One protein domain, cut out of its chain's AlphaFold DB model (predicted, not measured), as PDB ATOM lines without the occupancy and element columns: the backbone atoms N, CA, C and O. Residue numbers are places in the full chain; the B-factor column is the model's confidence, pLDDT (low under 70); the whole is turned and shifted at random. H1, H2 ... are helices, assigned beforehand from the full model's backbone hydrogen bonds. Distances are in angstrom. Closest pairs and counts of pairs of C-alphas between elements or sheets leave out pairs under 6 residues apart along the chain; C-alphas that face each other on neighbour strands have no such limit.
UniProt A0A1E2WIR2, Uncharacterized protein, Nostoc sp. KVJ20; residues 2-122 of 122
ATOM      1  N   ILE A   2      34.849  21.469 -18.755       67.38
ATOM      2  CA  ILE A   2      34.006  20.983 -19.874       67.38
ATOM      3  C   ILE A   2      32.702  21.787 -20.027       67.38
ATOM      4  O   ILE A   2      32.394  22.248 -21.120       67.38
ATOM      5  N   TYR A   3      31.981  22.044 -18.930       69.50
ATOM      6  CA  TYR A   3      30.759  22.864 -18.958       69.50
ATOM      7  C   TYR A   3      30.987  24.267 -19.539       69.50
ATOM      8  O   TYR A   3      30.178  24.749 -20.322       69.50
ATOM      9  N   SER A   4      32.113  24.902 -19.212       76.69
ATOM     10  CA  SER A   4      32.470  26.232 -19.715       76.69
ATOM     11  C   SER A   4      32.722  26.229 -21.228       76.69
ATOM     12  O   SER A   4      32.347  27.177 -21.911       76.69
ATOM     13  N   LEU A   5      33.307  25.149 -21.761       71.00
ATOM     14  CA  LEU A   5      33.539  24.977 -23.200       71.00
ATOM     15  C   LEU A   5      32.226  24.762 -23.958       71.00
ATOM     16  O   LEU A   5      32.005  25.390 -24.989       71.00
ATOM     17  N   ILE A   6      31.330  23.933 -23.422       72.88
ATOM     18  CA  ILE A   6      30.005  23.699 -24.017       72.88
ATOM     19  C   ILE A   6      29.206  25.006 -24.077       72.88
ATOM     20  O   ILE A   6      28.630  25.331 -25.112       72.88
ATOM     21  N   VAL A   7      29.213  25.787 -22.992       79.12
ATOM     22  CA  VAL A   7      28.544  27.095 -22.948       79.12
ATOM     23  C   VAL A   7      29.140  28.056 -23.976       79.12
ATOM     24  O   VAL A   7      28.391  28.738 -24.668       79.12
ATOM     25  N   PHE A   8      30.465  28.089 -24.129       81.94
ATOM     26  CA  PHE A   8      31.121  28.928 -25.132       81.94
ATOM     27  C   PHE A   8      30.656  28.602 -26.560       81.94
ATOM     28  O   PHE A   8      30.263  29.508 -27.294       81.94
ATOM     29  N   PHE A   9      30.617  27.321 -26.934       75.44
ATOM     30  CA  PHE A   9      30.128  26.904 -28.252       75.44
ATOM     31  C   PHE A   9      28.636  27.176 -28.454       75.44
ATOM     32  O   PHE A   9      28.232  27.621 -29.527       75.44
ATOM     33  N   LEU A  10      27.817  26.977 -27.417       78.94
ATOM     34  CA  LEU A  10      26.400  27.342 -27.456       78.94
ATOM     35  C   LEU A  10      26.206  28.842 -27.689       78.94
ATOM     36  O   LEU A  10      25.327  29.230 -28.456       78.94
ATOM     37  N   LEU A  11      27.015  29.699 -27.067       84.50
ATOM     38  CA  LEU A  11      26.937  31.148 -27.264       84.50
ATOM     39  C   LEU A  11      27.388  31.561 -28.668       84.50
ATOM     40  O   LEU A  11      26.690  32.334 -29.324       84.50
ATOM     41  N   LEU A  12      28.503  31.003 -29.149       82.50
ATOM     42  CA  LEU A  12      28.994  31.189 -30.520       82.50
ATOM     43  C   LEU A  12      27.943  30.841 -31.568       82.50
ATOM     44  O   LEU A  12      27.918  31.446 -32.632       82.50
ATOM     45  N   LEU A  13      27.062  29.896 -31.256       77.06
ATOM     46  CA  LEU A  13      25.963  29.543 -32.126       77.06
ATOM     47  C   LEU A  13      24.756  30.466 -31.967       77.06
ATOM     48  O   LEU A  13      24.244  31.021 -32.937       77.06
ATOM     49  N   THR A  14      24.253  30.584 -30.745       78.94
ATOM     50  CA  THR A  14      22.949  31.196 -30.483       78.94
ATOM     51  C   THR A  14      22.952  32.689 -30.768       78.94
ATOM     52  O   THR A  14      21.973  33.203 -31.303       78.94
ATOM     53  N   ILE A  15      24.052  33.386 -30.477       86.06
ATOM     54  CA  ILE A  15      24.152  34.834 -30.669       86.06
ATOM     55  C   ILE A  15      24.001  35.228 -32.148       86.06
ATOM     56  O   ILE A  15      23.062  35.969 -32.450       86.06
ATOM     57  N   PRO A  16      24.848  34.763 -33.091       85.88
ATOM     58  CA  PRO A  16      24.700  35.137 -34.498       85.88
ATOM     59  C   PRO A  16      23.351  34.701 -35.076       85.88
ATOM     60  O   PRO A  16      22.719  35.485 -35.786       85.88
ATOM     61  N   PHE A  17      22.852  33.521 -34.700       84.00
ATOM     62  CA  PHE A  17      21.539  33.055 -35.136       84.00
ATOM     63  C   PHE A  17      20.416  34.008 -34.713       84.00
ATOM     64  O   PHE A  17      19.614  34.446 -35.539       84.00
ATOM     65  N   VAL A  18      20.359  34.362 -33.425       83.38
ATOM     66  CA  VAL A  18      19.330  35.262 -32.887       83.38
ATOM     67  C   VAL A  18      19.430  36.636 -33.545       83.38
ATOM     68  O   VAL A  18      18.402  37.193 -33.934       83.38
ATOM     69  N   ILE A  19      20.647  37.152 -33.752       86.50
ATOM     70  CA  ILE A  19      20.871  38.415 -34.469       86.50
ATOM     71  C   ILE A  19      20.299  38.348 -35.894       86.50
ATOM     72  O   ILE A  19      19.640  39.292 -36.335       86.50
ATOM     73  N   ALA A  20      20.484  37.235 -36.608       85.62
ATOM     74  CA  ALA A  20      19.884  37.048 -37.925       85.62
ATOM     75  C   ALA A  20      18.342  37.012 -37.858       85.62
ATOM     76  O   ALA A  20      17.667  37.608 -38.703       85.62
ATOM     77  N   GLN A  21      17.755  36.389 -36.828       82.62
ATOM     78  CA  GLN A  21      16.297  36.288 -36.692       82.62
ATOM     79  C   GLN A  21      15.600  37.610 -36.344       82.62
ATOM     80  O   GLN A  21      14.463  37.827 -36.776       82.62
ATOM     81  N   ILE A  22      16.253  38.518 -35.612       86.06
ATOM     82  CA  ILE A  22      15.660  39.817 -35.243       86.06
ATOM     83  C   ILE A  22      15.621  40.826 -36.401       86.06
ATOM     84  O   ILE A  22      14.974  41.868 -36.287       86.06
ATOM     85  N   MET A  23      16.267  40.542 -37.537       86.44
ATOM     86  CA  MET A  23      16.418  41.521 -38.621       86.44
ATOM     87  C   MET A  23      15.091  41.905 -39.269       86.44
ATOM     88  O   MET A  23      14.454  41.064 -39.903       86.44
ATOM     89  N   PRO A  24      14.657  43.173 -39.217       81.88
ATOM     90  CA  PRO A  24      13.286  43.525 -39.574       81.88
ATOM     91  C   PRO A  24      13.001  43.386 -41.075       81.88
ATOM     92  O   PRO A  24      11.917  42.939 -41.447       81.88
ATOM     93  N   ASN A  25      13.977  43.712 -41.930       88.31
ATOM     94  CA  ASN A  25      13.777  43.893 -43.369       88.31
ATOM     95  C   ASN A  25      14.858  43.183 -44.199       88.31
ATOM     96  O   ASN A  25      15.982  42.993 -43.737       88.31
ATOM     97  N   LYS A  26      14.559  42.926 -45.481       87.81
ATOM     98  CA  LYS A  26      15.504  42.335 -46.452       87.81
ATOM     99  C   LYS A  26      16.809  43.139 -46.581       87.81
ATOM    100  O   LYS A  26      17.870  42.548 -46.715       87.81
ATOM    101  N   LYS A  27      16.753  44.475 -46.479       91.19
ATOM    102  CA  LYS A  27      17.943  45.352 -46.529       91.19
ATOM    103  C   LYS A  27      18.940  45.057 -45.402       91.19
ATOM    104  O   LYS A  27      20.134  44.967 -45.660       91.19
ATOM    105  N   TRP A  28      18.442  44.872 -44.178       90.44
ATOM    106  CA  TRP A  28      19.273  44.525 -43.021       90.44
ATOM    107  C   TRP A  28      19.880  43.134 -43.170       90.44
ATOM    108  O   TRP A  28      21.061  42.959 -42.900       90.44
ATOM    109  N   LEU A  29      19.101  42.183 -43.693       90.12
ATOM    110  CA  LEU A  29      19.585  40.834 -43.970       90.12
ATOM    111  C   LEU A  29      20.717  40.825 -45.009       90.12
ATOM    112  O   LEU A  29      21.716  40.135 -44.823       90.12
ATOM    113  N   ILE A  30      20.598  41.626 -46.072       91.00
ATOM    114  CA  ILE A  30      21.654  41.789 -47.082       91.00
ATOM    115  C   ILE A  30      22.903  42.417 -46.458       91.00
ATOM    116  O   ILE A  30      23.996  41.894 -46.647       91.00
ATOM    117  N   ALA A  31      22.756  43.496 -45.679       91.88
ATOM    118  CA  ALA A  31      23.886  44.141 -45.008       91.88
ATOM    119  C   ALA A  31      24.620  43.176 -44.063       91.88
ATOM    120  O   ALA A  31      25.847  43.112 -44.077       91.88
ATOM    121  N   TYR A  32      23.871  42.379 -43.302       90.25
ATOM    122  CA  TYR A  32      24.415  41.337 -42.437       90.25
ATOM    123  C   TYR A  32      25.157  40.255 -43.221       90.25
ATOM    124  O   TYR A  32      26.283  39.911 -42.875       90.25
ATOM    125  N   THR A  33      24.564  39.780 -44.318       89.88
ATOM    126  CA  THR A  33      25.182  38.784 -45.204       89.88
ATOM    127  C   THR A  33      26.496  39.304 -45.783       89.88
ATOM    128  O   THR A  33      27.490  38.589 -45.778       89.88
ATOM    129  N   ILE A  34      26.528  40.559 -46.244       92.69
ATOM    130  CA  ILE A  34      27.742  41.175 -46.791       92.69
ATOM    131  C   ILE A  34      28.801  41.326 -45.700       92.69
ATOM    132  O   ILE A  34      29.949  40.954 -45.921       92.69
ATOM    133  N   PHE A  35      28.432  41.840 -44.525       92.00
ATOM    134  CA  PHE A  35      29.376  42.056 -43.430       92.00
ATOM    135  C   PHE A  35      30.030  40.746 -42.981       92.00
ATOM    136  O   PHE A  35      31.253  40.623 -42.999       92.00
ATOM    137  N   PHE A  36      29.221  39.740 -42.641       89.38
ATOM    138  CA  PHE A  36      29.737  38.463 -42.154       89.38
ATOM    139  C   PHE A  36      30.349  37.605 -43.260       89.38
ATOM    140  O   PHE A  36      31.357  36.951 -43.022       89.38
ATOM    141  N   GLY A  37      29.823  37.668 -44.485       87.69
ATOM    142  CA  GLY A  37      30.441  37.019 -45.639       87.69
ATOM    143  C   GLY A  37      31.831  37.583 -45.938       87.69
ATOM    144  O   GLY A  37      32.770  36.825 -46.158       87.69
ATOM    145  N   THR A  38      31.998  38.908 -45.869       89.81
ATOM    146  CA  THR A  38      33.311  39.553 -46.053       89.81
ATOM    147  C   THR A  38      34.275  39.168 -44.933       89.81
ATOM    148  O   THR A  38      35.440  38.883 -45.204       89.81
ATOM    149  N   LEU A  39      33.793  39.111 -43.685       88.81
ATOM    150  CA  LEU A  39      34.592  38.671 -42.543       88.81
ATOM    151  C   LEU A  39      35.068  37.220 -42.710       88.81
ATOM    152  O   LEU A  39      36.257  36.955 -42.544       88.81
ATOM    153  N   ALA A  40      34.175  36.305 -43.092       85.94
ATOM    154  CA  ALA A  40      34.508  34.901 -43.322       85.94
ATOM    155  C   ALA A  40      35.551  34.744 -44.441       85.94
ATOM    156  O   ALA A  40      36.550  34.047 -44.268       85.94
ATOM    157  N   ILE A  41      35.383  35.463 -45.557       88.00
ATOM    158  CA  ILE A  41      36.358  35.472 -46.659       88.00
ATOM    159  C   ILE A  41      37.715  36.004 -46.185       88.00
ATOM    160  O   ILE A  41      38.744  35.412 -46.501       88.00
ATOM    161  N   ALA A  42      37.738  37.091 -45.408       88.81
ATOM    162  CA  ALA A  42      38.976  37.662 -44.883       88.81
ATOM    163  C   ALA A  42      39.702  36.695 -43.930       88.81
ATOM    164  O   ALA A  42      40.919  36.539 -44.020       88.81
ATOM    165  N   LEU A  43      38.963  36.010 -43.048       86.44
ATOM    166  CA  LEU A  43      39.515  34.994 -42.149       86.44
ATOM    167  C   LEU A  43      40.063  33.793 -42.924       86.44
ATOM    168  O   LEU A  43      41.176  33.345 -42.652       86.44
ATOM    169  N   TYR A  44      39.326  33.318 -43.926       85.31
ATOM    170  CA  TYR A  44      39.758  32.223 -44.788       85.31
ATOM    171  C   TYR A  44      41.014  32.586 -45.590       85.31
ATOM    172  O   TYR A  44      41.974  31.817 -45.633       85.31
ATOM    173  N   TYR A  45      41.056  33.790 -46.165       88.56
ATOM    174  CA  TYR A  45      42.220  34.275 -46.902       88.56
ATOM    175  C   TYR A  45      43.449  34.409 -45.999       88.56
ATOM    176  O   TYR A  45      44.543  33.981 -46.372       88.56
ATOM    177  N   ASN A  46      43.280  34.937 -44.783       86.50
ATOM    178  CA  ASN A  46      44.354  34.990 -43.793       86.50
ATOM    179  C   ASN A  46      44.843  33.590 -43.416       86.50
ATOM    180  O   ASN A  46      46.048  33.372 -43.312       86.50
ATOM    181  N   HIS A  47      43.939  32.624 -43.248       82.50
ATOM    182  CA  HIS A  47      44.318  31.245 -42.956       82.50
ATOM    183  C   HIS A  47      45.159  30.630 -44.090       82.50
ATOM    184  O   HIS A  47      46.221  30.068 -43.820       82.50
ATOM    185  N   LEU A  48      44.743  30.812 -45.349       84.31
ATOM    186  CA  LEU A  48      45.466  30.323 -46.531       84.31
ATOM    187  C   LEU A  48      46.822  31.006 -46.754       84.31
ATOM    188  O   LEU A  48      47.761  30.371 -47.228       84.31
ATOM    189  N   THR A  49      46.929  32.298 -46.442       88.44
ATOM    190  CA  THR A  49      48.162  33.077 -46.654       88.44
ATOM    191  C   THR A  49      49.128  33.018 -45.473       88.44
ATOM    192  O   THR A  49      50.285  33.421 -45.606       88.44
ATOM    193  N   THR A  50      48.696  32.488 -44.324       84.50
ATOM    194  CA  THR A  50      49.571  32.292 -43.165       84.50
ATOM    195  C   THR A  50      50.553  31.148 -43.442       84.50
ATOM    196  O   THR A  50      50.114  30.020 -43.673       84.50
ATOM    197  N   PRO A  51      51.878  31.389 -43.370       83.31
ATOM    198  CA  PRO A  51      52.879  30.346 -43.565       83.31
ATOM    199  C   PRO A  51      52.693  29.191 -42.576       83.31
ATOM    200  O   PRO A  51      52.454  29.431 -41.395       83.31
ATOM    201  N   THR A  52      52.871  27.947 -43.024       78.06
ATOM    202  CA  THR A  52      52.609  26.728 -42.229       78.06
ATOM    203  C   THR A  52      53.359  26.677 -40.895       78.06
ATOM    204  O   THR A  52      52.812  26.211 -39.905       78.06
ATOM    205  N   TYR A  53      54.571  27.233 -40.814       76.19
ATOM    206  CA  TYR A  53      55.346  27.315 -39.566       76.19
ATOM    207  C   TYR A  53      54.828  28.368 -38.565       76.19
ATOM    208  O   TYR A  53      55.269  28.395 -37.418       76.19
ATOM    209  N   ARG A  54      53.927  29.260 -38.997       75.31
ATOM    210  CA  ARG A  54      53.200  30.227 -38.155       75.31
ATOM    211  C   ARG A  54      51.754  29.815 -37.897       75.31
ATOM    212  O   ARG A  54      51.078  30.481 -37.115       75.31
ATOM    213  N   GLN A  55      51.265  28.766 -38.558       76.19
ATOM    214  CA  GLN A  55      49.949  28.225 -38.258       76.19
ATOM    215  C   GLN A  55      49.983  27.608 -36.857       76.19
ATOM    216  O   GLN A  55      50.962  26.971 -36.463       76.19
ATOM    217  N   GLY A  56      48.925  27.849 -36.083       72.50
ATOM    218  CA  GLY A  56      48.787  27.219 -34.776       72.50
ATOM    219  C   GLY A  56      48.785  25.696 -34.921       72.50
ATOM    220  O   GLY A  56      48.325  25.156 -35.922       72.50
ATOM    221  N   ASN A  57      49.293  24.999 -33.911       75.94
ATOM    222  CA  ASN A  57      49.244  23.543 -33.826       75.94
ATOM    223  C   ASN A  57      48.525  23.141 -32.531       75.94
ATOM    224  O   ASN A  57      48.547  23.871 -31.537       75.94
ATOM    225  N   GLY A  58      47.899  21.969 -32.546       78.56
ATOM    226  CA  GLY A  58      47.313  21.327 -31.383       78.56
ATOM    227  C   GLY A  58      45.888  21.776 -31.085       78.56
ATOM    228  O   GLY A  58      45.203  22.400 -31.899       78.56
ATOM    229  N   PHE A  59      45.445  21.436 -29.876       74.88
ATOM    230  CA  PHE A  59      44.059  21.577 -29.438       74.88
ATOM    231  C   PHE A  59      43.511  23.003 -29.596       74.88
ATOM    232  O   PHE A  59      42.418  23.181 -30.116       74.88
ATOM    233  N   SER A  60      44.268  24.036 -29.210       76.81
ATOM    234  CA  SER A  60      43.805  25.432 -29.275       76.81
ATOM    235  C   SER A  60      43.557  25.922 -30.703       76.81
ATOM    236  O   SER A  60      42.653  26.722 -30.933       76.81
ATOM    237  N   TYR A  61      44.340  25.435 -31.665       79.06
ATOM    238  CA  TYR A  61      44.166  25.778 -33.071       79.06
ATOM    239  C   TYR A  61      42.931  25.094 -33.666       79.06
ATOM    240  O   TYR A  61      42.083  25.758 -34.264       79.06
ATOM    241  N   ALA A  62      42.776  23.792 -33.412       76.88
ATOM    242  CA  ALA A  62      41.592  23.027 -33.795       76.88
ATOM    243  C   ALA A  62      40.310  23.613 -33.194       76.88
ATOM    244  O   ALA A  62      39.298  23.762 -33.871       76.88
ATOM    245  N   PHE A  63      40.389  24.010 -31.925       78.88
ATOM    246  CA  PHE A  63      39.315  24.668 -31.199       78.88
ATOM    247  C   PHE A  63      38.918  26.001 -31.848       78.88
ATOM    248  O   PHE A  63      37.731  26.276 -32.012       78.88
ATOM    249  N   GLY A  64      39.901  26.809 -32.259       79.50
ATOM    250  CA  GLY A  64      39.664  28.062 -32.974       79.50
ATOM    251  C   GLY A  64      38.969  27.852 -34.321       79.50
ATOM    252  O   GLY A  64      37.988  28.536 -34.611       79.50
ATOM    253  N   ILE A  65      39.418  26.869 -35.110       80.56
ATOM    254  CA  ILE A  65      38.784  26.517 -36.389       80.56
ATOM    255  C   ILE A  65      37.358  26.011 -36.167       80.56
ATOM    256  O   ILE A  65      36.437  26.478 -36.828       80.56
ATOM    257  N   ALA A  66      37.152  25.105 -35.210       78.38
ATOM    258  CA  ALA A  66      35.830  24.578 -34.889       78.38
ATOM    259  C   ALA A  66      34.858  25.694 -34.476       78.38
ATOM    260  O   ALA A  66      33.719  25.728 -34.938       78.38
ATOM    261  N   GLY A  67      35.320  26.636 -33.648       80.12
ATOM    262  CA  GLY A  67      34.546  27.813 -33.260       80.12
ATOM    263  C   GLY A  67      34.173  28.690 -34.455       80.12
ATOM    264  O   GLY A  67      33.010  29.064 -34.587       80.12
ATOM    265  N   ALA A  68      35.125  28.965 -35.351       81.75
ATOM    266  CA  ALA A  68      34.878  29.737 -36.569       81.75
ATOM    267  C   ALA A  68      33.880  29.037 -37.506       81.75
ATOM    268  O   ALA A  68      32.908  29.653 -37.933       81.75
ATOM    269  N   CYS A  69      34.041  27.732 -37.747       79.06
ATOM    270  CA  CYS A  69      33.111  26.958 -38.569       79.06
ATOM    271  C   CYS A  69      31.689  26.956 -37.992       79.06
ATOM    272  O   CYS A  69      30.721  27.099 -38.740       79.06
ATOM    273  N   LEU A  70      31.542  26.811 -36.671       79.12
ATOM    274  CA  LEU A  70      30.234  26.858 -36.009       79.12
ATOM    275  C   LEU A  70      29.592  28.245 -36.099       79.12
ATOM    276  O   LEU A  70      28.390  28.348 -36.352       79.12
ATOM    277  N   PHE A  71      30.390  29.298 -35.928       84.31
ATOM    278  CA  PHE A  71      29.942  30.678 -36.074       84.31
ATOM    279  C   PHE A  71      29.431  30.957 -37.492       84.31
ATOM    280  O   PHE A  71      28.295  31.403 -37.658       84.31
ATOM    281  N   ASP A  72      30.221  30.610 -38.509       82.94
ATOM    282  CA  ASP A  72      29.866  30.806 -39.917       82.94
ATOM    283  C   ASP A  72      28.629  29.989 -40.307       82.94
ATOM    284  O   ASP A  72      27.717  30.500 -40.960       82.94
ATOM    285  N   THR A  73      28.544  28.737 -39.848       80.69
ATOM    286  CA  THR A  73      27.371  27.881 -40.087       80.69
ATOM    287  C   THR A  73      26.113  28.507 -39.490       80.69
ATOM    288  O   THR A  73      25.095  28.612 -40.173       80.69
ATOM    289  N   SER A  74      26.184  28.988 -38.245       83.38
ATOM    290  CA  SER A  74      25.057  29.648 -37.579       83.38
ATOM    291  C   SER A  74      24.578  30.892 -38.331       83.38
ATOM    292  O   SER A  74      23.376  31.096 -38.515       83.38
ATOM    293  N   ILE A  75      25.516  31.702 -38.826       86.00
ATOM    294  CA  ILE A  75      25.214  32.883 -39.639       86.00
ATOM    295  C   ILE A  75      24.469  32.478 -40.910       86.00
ATOM    296  O   ILE A  75      23.413  33.040 -41.205       86.00
ATOM    297  N   ILE A  76      24.996  31.499 -41.651       84.44
ATOM    298  CA  ILE A  76      24.415  31.040 -42.917       84.44
ATOM    299  C   ILE A  76      22.996  30.521 -42.691       84.44
ATOM    300  O   ILE A  76      22.067  30.955 -43.378       84.44
ATOM    301  N   VAL A  77      22.799  29.640 -41.707       83.44
ATOM    302  CA  VAL A  77      21.466  29.088 -41.445       83.44
ATOM    303  C   VAL A  77      20.511  30.164 -40.927       83.44
ATOM    304  O   VAL A  77      19.370  30.251 -41.386       83.44
ATOM    305  N   GLY A  78      20.981  31.064 -40.060       85.50
ATOM    306  CA  GLY A  78      20.218  32.222 -39.607       85.50
ATOM    307  C   GLY A  78      19.732  33.097 -40.767       85.50
ATOM    308  O   GLY A  78      18.555  33.475 -40.805       85.50
ATOM    309  N   ILE A  79      20.603  33.363 -41.748       87.69
ATOM    310  CA  ILE A  79      20.274  34.130 -42.954       87.69
ATOM    311  C   ILE A  79      19.212  33.416 -43.789       87.69
ATOM    312  O   ILE A  79      18.212  34.038 -44.154       87.69
ATOM    313  N   ILE A  80      19.402  32.123 -44.068       86.06
ATOM    314  CA  ILE A  80      18.463  31.312 -44.856       86.06
ATOM    315  C   ILE A  80      17.088  31.302 -44.183       86.06
ATOM    316  O   ILE A  80      16.080  31.631 -44.813       86.06
ATOM    317  N   ASN A  81      17.047  31.021 -42.882       84.00
ATOM    318  CA  ASN A  81      15.811  30.993 -42.110       84.00
ATOM    319  C   ASN A  81      15.102  32.345 -42.139       84.00
ATOM    320  O   ASN A  81      13.901  32.418 -42.414       84.00
ATOM    321  N   ARG A  82      15.840  33.443 -41.936       87.12
ATOM    322  CA  ARG A  82      15.234  34.773 -41.981       87.12
ATOM    323  C   ARG A  82      14.757  35.142 -43.384       87.12
ATOM    324  O   ARG A  82      13.712  35.779 -43.514       87.12
ATOM    325  N   ALA A  83      15.469  34.731 -44.429       86.81
ATOM    326  CA  ALA A  83      15.056  34.943 -45.813       86.81
ATOM    327  C   ALA A  83      13.728  34.231 -46.114       86.81
ATOM    328  O   ALA A  83      12.818  34.858 -46.658       86.81
ATOM    329  N   ILE A  84      13.587  32.972 -45.687       86.25
ATOM    330  CA  ILE A  84      12.350  32.187 -45.807       86.25
ATOM    331  C   ILE A  84      11.200  32.884 -45.067       86.25
ATOM    332  O   ILE A  84      10.118  33.077 -45.623       86.25
ATOM    333  N   VAL A  85      11.447  33.338 -43.836       85.62
ATOM    334  CA  VAL A  85      10.459  34.066 -43.027       85.62
ATOM    335  C   VAL A  85      10.014  35.359 -43.721       85.62
ATOM    336  O   VAL A  85       8.821  35.637 -43.849       85.62
ATOM    337  N   LEU A  86      10.952  36.162 -44.222       86.38
ATOM    338  CA  LEU A  86      10.628  37.398 -44.936       86.38
ATOM    339  C   LEU A  86       9.906  37.132 -46.264       86.38
ATOM    340  O   LEU A  86       9.060  37.935 -46.663       86.38
ATOM    341  N   TYR A  87      10.216  36.024 -46.938       87.69
ATOM    342  CA  TYR A  87       9.544  35.598 -48.161       87.69
ATOM    343  C   TYR A  87       8.078  35.235 -47.899       87.69
ATOM    344  O   TYR A  87       7.189  35.851 -48.487       87.69
ATOM    345  N   PHE A  88       7.802  34.333 -46.955       85.88
ATOM    346  CA  PHE A  88       6.428  33.950 -46.615       85.88
ATOM    347  C   PHE A  88       5.605  35.135 -46.105       85.88
ATOM    348  O   PHE A  88       4.456  35.310 -46.511       85.88
ATOM    349  N   ARG A  89       6.212  36.016 -45.299       85.06
ATOM    350  CA  ARG A  89       5.559  37.255 -44.860       85.06
ATOM    351  C   ARG A  89       5.209  38.172 -46.034       85.06
ATOM    352  O   ARG A  89       4.160  38.805 -46.005       85.06
ATOM    353  N   SER A  90       6.048  38.230 -47.074       85.69
ATOM    354  CA  SER A  90       5.764  39.037 -48.271       85.69
ATOM    355  C   SER A  90       4.611  38.505 -49.126       85.69
ATOM    356  O   SER A  90       4.034  39.273 -49.885       85.69
ATOM    357  N   ILE A  91       4.241  37.232 -48.961       89.06
ATOM    358  CA  ILE A  91       3.095  36.594 -49.636       89.06
ATOM    359  C   ILE A  91       1.822  36.665 -48.762       89.06
ATOM    360  O   ILE A  91       0.744  36.268 -49.186       89.06
ATOM    361  N   GLY A  92       1.916  37.218 -47.546       87.19
ATOM    362  CA  GLY A  92       0.778  37.394 -46.638       87.19
ATOM    363  C   GLY A  92       0.569  36.252 -45.641       87.19
ATOM    364  O   GLY A  92      -0.420  36.258 -44.912       87.19
ATOM    365  N   TYR A  93       1.495  35.290 -45.551       83.69
ATOM    366  CA  TYR A  93       1.420  34.240 -44.535       83.69
ATOM    367  C   TYR A  93       1.761  34.777 -43.141       83.69
ATOM    368  O   TYR A  93       2.735  35.510 -42.944       83.69
ATOM    369  N   THR A  94       0.993  34.339 -42.144       78.81
ATOM    370  CA  THR A  94       1.296  34.549 -40.728       78.81
ATOM    371  C   THR A  94       2.219  33.441 -40.232       78.81
ATOM    372  O   THR A  94       1.859  32.267 -40.149       78.81
ATOM    373  N   ILE A  95       3.455  33.809 -39.911       75.50
ATOM    374  CA  ILE A  95       4.457  32.846 -39.453       75.50
ATOM    375  C   ILE A  95       4.218  32.558 -37.978       75.50
ATOM    376  O   ILE A  95       4.308  33.449 -37.134       75.50
ATOM    377  N   LYS A  96       3.915  31.297 -37.666       78.88
ATOM    378  CA  LYS A  96       3.767  30.835 -36.286       78.88
ATOM    379  C   LYS A  96       5.131  30.818 -35.599       78.88
ATOM    380  O   LYS A  96       6.100  30.321 -36.167       78.88
ATOM    381  N   ILE A  97       5.176  31.264 -34.344       71.19
ATOM    382  CA  ILE A  97       6.386  31.225 -33.503       71.19
ATOM    383  C   ILE A  97       6.986  29.808 -33.430       71.19
ATOM    384  O   ILE A  97       8.201  29.646 -33.437       71.19
ATOM    385  N   TRP A  98       6.129  28.781 -33.476       70.19
ATOM    386  CA  TRP A  98       6.518  27.372 -33.512       70.19
ATOM    387  C   TRP A  98       7.437  27.022 -34.683       70.19
ATOM    388  O   TRP A  98       8.355  26.243 -34.494       70.19
ATOM    389  N   PHE A  99       7.257  27.640 -35.854       73.31
ATOM    390  CA  PHE A  99       8.135  27.412 -37.003       73.31
ATOM    391  C   PHE A  99       9.559  27.925 -36.739       73.31
ATOM    392  O   PHE A  99      10.531  27.242 -37.039       73.31
ATOM    393  N   ILE A 100       9.684  29.095 -36.103       70.62
ATOM    394  CA  ILE A 100      10.981  29.673 -35.719       70.62
ATOM    395  C   ILE A 100      11.656  28.806 -34.649       70.62
ATOM    396  O   ILE A 100      12.856  28.553 -34.723       70.62
ATOM    397  N   ILE A 101      10.881  28.308 -33.682       72.62
ATOM    398  CA  ILE A 101      11.375  27.408 -32.634       72.62
ATOM    399  C   ILE A 101      11.862  26.083 -33.241       72.62
ATOM    400  O   ILE A 101      12.956  25.634 -32.914       72.62
ATOM    401  N   SER A 102      11.104  25.474 -34.159       72.88
ATOM    402  CA  SER A 102      11.510  24.237 -34.841       72.88
ATOM    403  C   SER A 102      12.809  24.402 -35.629       72.88
ATOM    404  O   SER A 102      13.651  23.508 -35.604       72.88
ATOM    405  N   LEU A 103      13.002  25.552 -36.278       70.50
ATOM    406  CA  LEU A 103      14.243  25.873 -36.982       70.50
ATOM    407  C   LEU A 103      15.434  26.028 -36.026       70.50
ATOM    408  O   LEU A 103      16.511  25.519 -36.310       70.50
ATOM    409  N   PHE A 104      15.232  26.648 -34.862       72.06
ATOM    410  CA  PHE A 104      16.269  26.741 -33.832       72.06
ATOM    411  C   PHE A 104      16.691  25.365 -33.291       72.06
ATOM    412  O   PHE A 104      17.877  25.103 -33.092       72.06
ATOM    413  N   PHE A 105      15.731  24.459 -33.076       75.94
ATOM    414  CA  PHE A 105      16.031  23.090 -32.650       75.94
ATOM    415  C   PHE A 105      16.750  22.272 -33.728       75.94
ATOM    416  O   PHE A 105      17.602  21.452 -33.388       75.94
ATOM    417  N   LEU A 106      16.440  22.502 -35.008       72.69
ATOM    418  CA  LEU A 106      17.147  21.878 -36.127       72.69
ATOM    419  C   LEU A 106      18.639  22.251 -36.116       72.69
ATOM    420  O   LEU A 106      19.492  21.372 -36.241       72.69
ATOM    421  N   ASP A 107      18.946  23.528 -35.889       68.56
ATOM    422  CA  ASP A 107      20.327  24.010 -35.791       68.56
ATOM    423  C   ASP A 107      21.054  23.408 -34.591       68.56
ATOM    424  O   ASP A 107      22.157  22.881 -34.738       68.56
ATOM    425  N   LEU A 108      20.407  23.386 -33.420       71.94
ATOM    426  CA  LEU A 108      20.925  22.707 -32.226       71.94
ATOM    427  C   LEU A 108      21.251  21.227 -32.484       71.94
ATOM    428  O   LEU A 108      22.286  20.736 -32.027       71.94
ATOM    429  N   MET A 109      20.393  20.525 -33.229       74.06
ATOM    430  CA  MET A 109      20.582  19.112 -33.564       74.06
ATOM    431  C   MET A 109      21.792  18.891 -34.477       74.06
ATOM    432  O   MET A 109      22.585  17.986 -34.218       74.06
ATOM    433  N   LEU A 110      21.968  19.721 -35.511       67.06
ATOM    434  CA  LEU A 110      23.116  19.651 -36.428       67.06
ATOM    435  C   LEU A 110      24.450  19.740 -35.676       67.06
ATOM    436  O   LEU A 110      25.380  18.990 -35.960       67.06
ATOM    437  N   ILE A 111      24.531  20.592 -34.658       62.75
ATOM    438  CA  ILE A 111      25.753  20.768 -33.862       62.75
ATOM    439  C   ILE A 111      25.956  19.617 -32.897       62.75
ATOM    440  O   ILE A 111      27.075  19.135 -32.770       62.75
ATOM    441  N   ALA A 112      24.895  19.151 -32.234       64.94
ATOM    442  CA  ALA A 112      24.979  17.976 -31.373       64.94
ATOM    443  C   ALA A 112      25.473  16.741 -32.148       64.94
ATOM    444  O   ALA A 112      26.095  15.862 -31.559       64.94
ATOM    445  N   LEU A 113      25.235  16.700 -33.462       66.94
ATOM    446  CA  LEU A 113      25.712  15.650 -34.354       66.94
ATOM    447  C   LEU A 113      27.167  15.861 -34.816       66.94
ATOM    448  O   LEU A 113      27.924  14.899 -34.908       66.94
ATOM    449  N   ILE A 114      27.578  17.109 -35.073       64.06
ATOM    450  CA  ILE A 114      28.930  17.460 -35.557       64.06
ATOM    451  C   ILE A 114      29.959  17.527 -34.410       64.06
ATOM    452  O   ILE A 114      31.128  17.194 -34.594       64.06
ATOM    453  N   PHE A 115      29.545  17.925 -33.207       63.25
ATOM    454  CA  PHE A 115      30.427  18.138 -32.057       63.25
ATOM    455  C   PHE A 115      31.153  16.865 -31.570       63.25
ATOM    456  O   PHE A 115      32.360  16.937 -31.334       63.25
ATOM    457  N   PRO A 116      30.506  15.685 -31.472       62.12
ATOM    458  CA  PRO A 116      31.197  14.438 -31.152       62.12
ATOM    459  C   PRO A 116      32.207  14.047 -32.234       62.12
ATOM    460  O   PRO A 116      33.288  13.578 -31.902       62.12
ATOM    461  N   ALA A 117      31.886  14.288 -33.509       59.91
ATOM    462  CA  ALA A 117      32.788  14.008 -34.624       59.91
ATOM    463  C   ALA A 117      34.046  14.898 -34.601       59.91
ATOM    464  O   ALA A 117      35.112  14.469 -35.020       59.91
ATOM    465  N   LEU A 118      33.949  16.119 -34.071       53.34
ATOM    466  CA  LEU A 118      35.103  16.993 -33.830       53.34
ATOM    467  C   LEU A 118      35.980  16.522 -32.662       53.34
ATOM    468  O   LEU A 118      37.189  16.746 -32.680       53.34
ATOM    469  N   LEU A 119      35.384  15.876 -31.656       56.47
ATOM    470  CA  LEU A 119      36.101  15.332 -30.500       56.47
ATOM    471  C   LEU A 119      36.807  14.005 -30.797       56.47
ATOM    472  O   LEU A 119      37.766  13.696 -30.107       56.47
ATOM    473  N   THR A 120      36.349  13.229 -31.783       55.03
ATOM    474  CA  THR A 120      36.937  11.925 -32.145       55.03
ATOM    475  C   THR A 120      38.075  12.005 -33.163       55.03
ATOM    476  O   THR A 120      38.734  11.000 -33.416       55.03
ATOM    477  N   VAL A 121      38.304  13.174 -33.772       50.66
ATOM    478  CA  VAL A 121      39.429  13.424 -34.695       50.66
ATOM    479  C   VAL A 121      40.732  13.755 -33.936       50.66
ATOM    480  O   VAL A 121      41.799  13.814 -34.547       50.66
ATOM    481  N   TYR A 122      40.665  13.905 -32.608       41.78
ATOM    482  CA  TYR A 122      41.792  14.106 -31.687       41.78
ATOM    483  C   TYR A 122      41.821  13.027 -30.603       41.78
ATOM    484  O   TYR A 122      42.924  12.803 -30.057       41.78
TER     485      TYR A 122
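AT A GLANCE: This is residues 2 to 122 of the 122 residues of an uncharacterized protein of Nostoc sp. KVJ20 (UniProt A0A1E2WIR2). Helices H2, H3 and H4 make a flat row, alternating in direction, with H3 in the middle and H1 slanting over it. The printed part has 121 residues, 99 of them in four named helices, H1 to H4 in order along the chain, with no named strand; the class is all helix. The whole is only just loose, close to compact (radius of gyration of the C-alphas 16.6 A), spanning 55 by 31 by 19 A.

IN THESE COORDINATES: H1, residues 2 to 21, begins at C-alpha (34.006, 20.983, -19.874) and measures 28.8 A. H2 is residues 26 to 49, 33.9 A; H3, 59 to 90, 46.1 A; H4, 97 to 119, 33.8 A, ending at C-alpha (36.101, 15.332, -30.500).

HOW THE PARTS SIT: H3, the hub, touches H1 the same way at a shallow tilt of 29 degrees; the closest C-alphas, Phe 17 and Gly 78, are 4.7 A apart. H1, H3 and H4 form a bundle, helices side by side. H3 makes hairpins with H2 (C-alphas Leu 29 and Ile 79, 6.8 A) and H4 (Asn 81 and Leu 103, 7.4 A). O i to N i+4 pairs are within hydrogen-bond range throughout H2 and H3, 15 of 16 in H1, 17 of 19 in H4.

THE WHOLE: No cut or long link occurs; pLDDT is under 70 at residues 2 to 3, 107 and 110 to 122.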